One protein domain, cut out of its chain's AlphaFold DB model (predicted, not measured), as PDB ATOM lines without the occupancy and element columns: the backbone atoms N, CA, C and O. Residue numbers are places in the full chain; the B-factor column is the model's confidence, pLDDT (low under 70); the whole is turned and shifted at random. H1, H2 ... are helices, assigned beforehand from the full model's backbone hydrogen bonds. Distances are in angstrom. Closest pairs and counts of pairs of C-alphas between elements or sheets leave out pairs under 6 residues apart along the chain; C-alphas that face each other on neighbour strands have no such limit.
ATOM      1  N   ALA A  15     280.085 397.735 375.577       91.94
ATOM      2  CA  ALA A  15     279.273 397.338 376.730       91.94
ATOM      3  C   ALA A  15     279.993 397.563 378.075       91.94
ATOM      4  O   ALA A  15     279.360 397.918 379.067       91.94
ATOM      5  N   SER A  16     281.323 397.431 378.109       93.88
ATOM      6  CA  SER A  16     282.152 397.734 379.284       93.88
ATOM      7  C   SER A  16     282.067 399.207 379.693       93.88
ATOM      8  O   SER A  16     281.942 399.511 380.879       93.88
ATOM      9  N   THR A  17     282.058 400.121 378.721       91.00
ATOM     10  CA  THR A  17     281.877 401.559 378.951       91.00
ATOM     11  C   THR A  17     280.489 401.852 379.515       91.00
ATOM     12  O   THR A  17     280.364 402.638 380.455       91.00
ATOM     13  N   LEU A  18     279.445 401.197 378.995       87.94
ATOM     14  CA  LEU A  18     278.085 401.320 379.534       87.94
ATOM     15  C   LEU A  18     277.993 400.777 380.967       87.94
ATOM     16  O   LEU A  18     277.425 401.440 381.831       87.94
ATOM     17  N   LEU A  19     278.613 399.629 381.252       87.62
ATOM     18  CA  LEU A  19     278.660 399.047 382.595       87.62
ATOM     19  C   LEU A  19     279.415 399.943 383.588       87.62
ATOM     20  O   LEU A  19     278.968 400.118 384.721       87.62
ATOM     21  N   ALA A  20     280.538 400.537 383.176       89.38
ATOM     22  CA  ALA A  20     281.286 401.486 383.998       89.38
ATOM     23  C   ALA A  20     280.450 402.738 384.315       89.38
ATOM     24  O   ALA A  20     280.393 403.164 385.470       89.38
ATOM     25  N   ARG A  21     279.735 403.283 383.318       87.38
ATOM     26  CA  ARG A  21     278.796 404.401 383.516       87.38
ATOM     27  C   ARG A  21     277.665 404.023 384.470       87.38
ATOM     28  O   ARG A  21     277.410 404.761 385.415       87.38
ATOM     29  N   LEU A  22     277.050 402.855 384.283       86.50
ATOM     30  CA  LEU A  22     275.995 402.346 385.161       86.50
ATOM     31  C   LEU A  22     276.478 402.228 386.614       86.50
ATOM     32  O   LEU A  22     275.811 402.717 387.524       86.50
ATOM     33  N   ARG A  23     277.666 401.654 386.843       87.19
ATOM     34  CA  ARG A  23     278.266 401.563 388.185       87.19
ATOM     35  C   ARG A  23     278.484 402.941 388.811       87.19
ATOM     36  O   ARG A  23     278.138 403.119 389.974       87.19
ATOM     37  N   LYS A  24     278.960 403.925 388.037       86.50
ATOM     38  CA  LYS A  24     279.117 405.313 388.510       86.50
ATOM     39  C   LYS A  24     277.775 405.922 388.941       86.50
ATOM     40  O   LYS A  24     277.717 406.564 389.979       86.50
ATOM     41  N   THR A  25     276.682 405.670 388.210       82.12
ATOM     42  CA  THR A  25     275.337 406.176 388.583       82.12
ATOM     43  C   THR A  25     274.734 405.522 389.832       82.12
ATOM     44  O   THR A  25     273.764 406.030 390.393       82.12
ATOM     45  N   GLN A  26     275.286 404.389 390.270       86.50
ATOM     46  CA  GLN A  26     274.833 403.656 391.452       86.50
ATOM     47  C   GLN A  26     275.622 404.013 392.709       86.50
ATOM     48  O   GLN A  26     275.382 403.402 393.743       86.50
ATOM     49  N   ILE A  27     276.545 404.969 392.641       86.38
ATOM     50  CA  ILE A  27     277.370 405.392 393.770       86.38
ATOM     51  C   ILE A  27     277.025 406.837 394.111       86.38
ATOM     52  O   ILE A  27     276.838 407.669 393.222       86.38
ATOM     53  N   ASP A  28     276.906 407.133 395.402       80.88
ATOM     54  CA  ASP A  28     276.761 408.504 395.860       80.88
ATOM     55  C   ASP A  28     278.124 409.202 395.755       80.88
ATOM     56  O   ASP A  28     279.086 408.730 396.364       80.88
ATOM     57  N   PRO A  29     278.245 410.310 395.004       78.19
ATOM     58  CA  PRO A  29     279.526 410.985 394.831       78.19
ATOM     59  C   PRO A  29     280.075 411.570 396.139       78.19
ATOM     60  O   PRO A  29     281.285 411.734 396.251       78.19
ATOM     61  N   SER A  30     279.218 411.867 397.123       77.44
ATOM     62  CA  SER A  30     279.643 412.451 398.400       77.44
ATOM     63  C   SER A  30     280.190 411.421 399.388       77.44
ATOM     64  O   SER A  30     281.077 411.740 400.174       77.44
ATOM     65  N   THR A  31     279.689 410.182 399.351       81.69
ATOM     66  CA  THR A  31     280.060 409.135 400.324       81.69
ATOM     67  C   THR A  31     280.817 407.964 399.706       81.69
ATOM     68  O   THR A  31     281.374 407.144 400.430       81.69
ATOM     69  N   GLY A  32     280.816 407.832 398.377       82.38
ATOM     70  CA  GLY A  32     281.363 406.670 397.673       82.38
ATOM     71  C   GLY A  32     280.566 405.378 397.894       82.38
ATOM     72  O   GLY A  32     280.939 404.327 397.371       82.38
ATOM     73  N   LEU A  33     279.459 405.432 398.640       84.50
ATOM     74  CA  LEU A  33     278.638 404.271 398.952       84.50
ATOM     75  C   LEU A  33     277.633 403.988 397.842       84.50
ATOM     76  O   LEU A  33     277.177 404.880 397.123       84.50
ATOM     77  N   LYS A  34     277.249 402.716 397.727       86.44
ATOM     78  CA  LYS A  34     276.210 402.300 396.791       86.44
ATOM     79  C   LYS A  34     274.881 402.936 397.191       86.44
ATOM     80  O   LYS A  34     274.395 402.758 398.304       86.44
ATOM     81  N   LEU A  35     274.271 403.636 396.249       84.38
ATOM     82  CA  LEU A  35     272.943 404.191 396.401       84.38
ATOM     83  C   LEU A  35     271.902 403.075 396.466       84.38
ATOM     84  O   LEU A  35     271.871 402.174 395.620       84.38
ATOM     85  N   GLY A  36     271.003 403.191 397.440       87.31
ATOM     86  CA  GLY A  36     269.820 402.347 397.531       87.31
ATOM     87  C   GLY A  36     268.918 402.468 396.298       87.31
ATOM     88  O   GLY A  36     268.948 403.466 395.560       87.31
ATOM     89  N   ARG A  37     268.103 401.429 396.093       90.44
ATOM     90  CA  ARG A  37     266.995 401.425 395.130       90.44
ATOM     91  C   ARG A  37     265.965 402.484 395.521       90.44
ATOM     92  O   ARG A  37     265.754 402.733 396.704       90.44
ATOM     93  N   LEU A  38     265.337 403.096 394.523       89.81
ATOM     94  CA  LEU A  38     264.267 404.063 394.737       89.81
ATOM     95  C   LEU A  38     262.983 403.332 395.114       89.81
ATOM     96  O   LEU A  38     262.528 402.458 394.377       89.81
ATOM     97  N   LYS A  39     262.416 403.681 396.264       89.69
ATOM     98  CA  LYS A  39     261.181 403.080 396.758       89.69
ATOM     99  C   LYS A  39     259.972 403.812 396.191       89.69
ATOM    100  O   LYS A  39     259.934 405.041 396.170       89.69
ATOM    101  N   THR A  40     258.976 403.049 395.766       87.62
ATOM    102  CA  THR A  40     257.643 403.563 395.431       87.62
ATOM    103  C   THR A  40     256.872 403.924 396.698       87.62
ATOM    104  O   THR A  40     256.050 404.838 396.688       87.62
ATOM    105  N   GLY A  41     257.187 403.252 397.815       83.12
ATOM    106  CA  GLY A  41     256.468 403.389 399.077       83.12
ATOM    107  C   GLY A  41     255.261 402.465 399.197       83.12
ATOM    108  O   GLY A  41     254.569 402.531 400.209       83.12
ATOM    109  N   VAL A  42     255.031 401.612 398.199       86.50
ATOM    110  CA  VAL A  42     254.084 400.502 398.261       86.50
ATOM    111  C   VAL A  42     254.912 399.227 398.354       86.50
ATOM    112  O   VAL A  42     255.614 398.883 397.406       86.50
ATOM    113  N   GLU A  43     254.857 398.561 399.506       89.69
ATOM    114  CA  GLU A  43     255.693 397.392 399.811       89.69
ATOM    115  C   GLU A  43     255.542 396.298 398.756       89.69
ATOM    116  O   GLU A  43     256.543 395.871 398.187       89.69
ATOM    117  N   ASP A  44     254.306 395.965 398.381       91.62
ATOM    118  CA  ASP A  44     254.049 394.931 397.380       91.62
ATOM    119  C   ASP A  44     254.676 395.255 396.014       91.62
ATOM    120  O   ASP A  44     255.218 394.389 395.327       91.62
ATOM    121  N   VAL A  45     254.643 396.526 395.608       89.81
ATOM    122  CA  VAL A  45     255.249 396.973 394.347       89.81
ATOM    123  C   VAL A  45     256.771 396.949 394.457       89.81
ATOM    124  O   VAL A  45     257.464 396.492 393.547       89.81
ATOM    125  N   ASP A  46     257.311 397.428 395.574       91.75
ATOM    126  CA  ASP A  46     258.750 397.471 395.783       91.75
ATOM    127  C   ASP A  46     259.345 396.065 395.861       91.75
ATOM    128  O   ASP A  46     260.363 395.824 395.217       91.75
ATOM    129  N   GLU A  47     258.733 395.150 396.608       92.75
ATOM    130  CA  GLU A  47     259.223 393.791 396.829       92.75
ATOM    131  C   GLU A  47     258.946 392.878 395.632       92.75
ATOM    132  O   GLU A  47     259.895 392.348 395.050       92.75
ATOM    133  N   TYR A  48     257.684 392.746 395.212       89.88
ATOM    134  CA  TYR A  48     257.305 391.755 394.203       89.88
ATOM    135  C   TYR A  48     257.532 392.228 392.767       89.88
ATOM    136  O   TYR A  48     257.924 391.421 391.925       89.88
ATOM    137  N   LEU A  49     257.314 393.515 392.457       86.75
ATOM    138  CA  LEU A  49     257.476 394.015 391.082       86.75
ATOM    139  C   LEU A  49     258.892 394.520 390.800       86.75
ATOM    140  O   LEU A  49     259.424 394.283 389.715       86.75
ATOM    141  N   PHE A  50     259.519 395.204 391.760       89.50
ATOM    142  CA  PHE A  50     260.831 395.821 391.549       89.50
ATOM    143  C   PHE A  50     262.000 395.140 392.277       89.50
ATOM    144  O   PHE A  50     263.144 395.581 392.118       89.50
ATOM    145  N   GLY A  51     261.765 394.068 393.045       90.06
ATOM    146  CA  GLY A  51     262.834 393.330 393.729       90.06
ATOM    147  C   GLY A  51     263.610 394.205 394.718       90.06
ATOM    148  O   GLY A  51     264.843 394.276 394.693       90.06
ATOM    149  N   GLY A  52     262.879 394.953 395.540       89.94
ATOM    150  CA  GLY A  52     263.384 395.938 396.487       89.94
ATOM    151  C   GLY A  52     263.374 397.391 395.989       89.94
ATOM    152  O   GLY A  52     264.028 398.220 396.625       89.94
ATOM    153  N   GLY A  53     262.658 397.726 394.912       91.56
ATOM    154  CA  GLY A  53     262.514 399.089 394.368       91.56
ATOM    155  C   GLY A  53     263.276 399.345 393.058       91.56
ATOM    156  O   GLY A  53     264.042 398.509 392.571       91.56
ATOM    157  N   VAL A  54     263.096 400.530 392.477       91.38
ATOM    158  CA  VAL A  54     263.640 400.893 391.161       91.38
ATOM    159  C   VAL A  54     265.166 401.040 391.208       91.38
ATOM    160  O   VAL A  54     265.727 401.818 391.987       91.38
ATOM    161  N   GLN A  55     265.857 400.281 390.355       89.88
ATOM    162  CA  GLN A  55     267.313 400.308 390.254       89.88
ATOM    163  C   GLN A  55     267.812 401.583 389.567       89.88
ATOM    164  O   GLN A  55     267.305 402.003 388.528       89.88
ATOM    165  N   ARG A  56     268.865 402.183 390.127       86.69
ATOM    166  CA  ARG A  56     269.494 403.375 389.551       86.69
ATOM    167  C   ARG A  56     270.325 403.045 388.315       86.69
ATOM    168  O   ARG A  56     271.010 402.019 388.265       86.69
ATOM    169  N   GLY A  57     270.253 403.956 387.347       84.56
ATOM    170  CA  GLY A  57     270.841 403.805 386.018       84.56
ATOM    171  C   GLY A  57     270.064 402.857 385.098       84.56
ATOM    172  O   GLY A  57     270.529 402.568 384.000       84.56
ATOM    173  N   CYS A  58     268.885 402.394 385.521       84.44
ATOM    174  CA  CYS A  58     267.933 401.698 384.665       84.44
ATOM    175  C   CYS A  58     266.851 402.669 384.182       84.44
ATOM    176  O   CYS A  58     266.455 403.581 384.908       84.44
ATOM    177  N   VAL A  59     266.355 402.438 382.967       89.06
ATOM    178  CA  VAL A  59     265.157 403.101 382.445       89.06
ATOM    179  C   VAL A  59     263.966 402.204 382.753       89.06
ATOM    180  O   VAL A  59     263.974 401.029 382.391       89.06
ATOM    181  N   VAL A  60     262.957 402.747 383.431       89.94
ATOM    182  CA  VAL A  60     261.716 402.033 383.749       89.94
ATOM    183  C   VAL A  60     260.582 402.671 382.964       89.94
ATOM    184  O   VAL A  60     260.299 403.855 383.132       89.94
ATOM    185  N   GLY A  61     259.944 401.887 382.096       90.50
ATOM    186  CA  GLY A  61     258.716 402.283 381.414       90.50
ATOM    187  C   GLY A  61     257.508 401.918 382.265       90.50
ATOM    188  O   GLY A  61     257.336 400.751 382.610       90.50
ATOM    189  N   VAL A  62     256.670 402.900 382.590       86.56
ATOM    190  CA  VAL A  62     255.384 402.678 383.258       86.56
ATOM    191  C   VAL A  62     254.282 402.989 382.258       86.56
ATOM    192  O   VAL A  62     254.203 404.101 381.743       86.56
TER     193      VAL A  62
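This is residues 15 to 62 of the 276 residues of an uncharacterized protein of Pseudogymnoascus destructans (UniProt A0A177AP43). With little regular structure, this is a flat, loose frame: the longest helix, H1, is at one end, the shorter H2 is at the other, and an unnamed stretch, residues 26 to 42, joins them. After H2, residues 50 to 62 fold back between the two helices and turn round near Gly 57. Of the 48 residues printed, 18 are in the two named helices, H1 then H2; there is no named strand, and the class is all helix. The radius of gyration of the C-alphas is 12.2 A, and the spans are 33 by 26 by 14 A.

H1, residues 15 to 25, and H2, residues 43 to 49, are apart, with no C-alpha of the one within 8 A of the other. The C-alphas of Thr 17 in H1 and Asp 44 in H2 are the two farthest apart in the domain, 34.0 A. In H1 and H2 every O i to N i+4 pair is within hydrogen-bond range.

H1 is 15.3 A long from C-alpha 15 at (279.273, 397.338, 376.730) to C-alpha 25. H2 is 9.5 A long and ends with C-alpha 49 at (257.476, 394.015, 391.082).

The printed part has no cut. The link from H1 to H2 is long, with 17 residues. The mean pLDDT of the printed part is 87.5, and no printed residue is under 70.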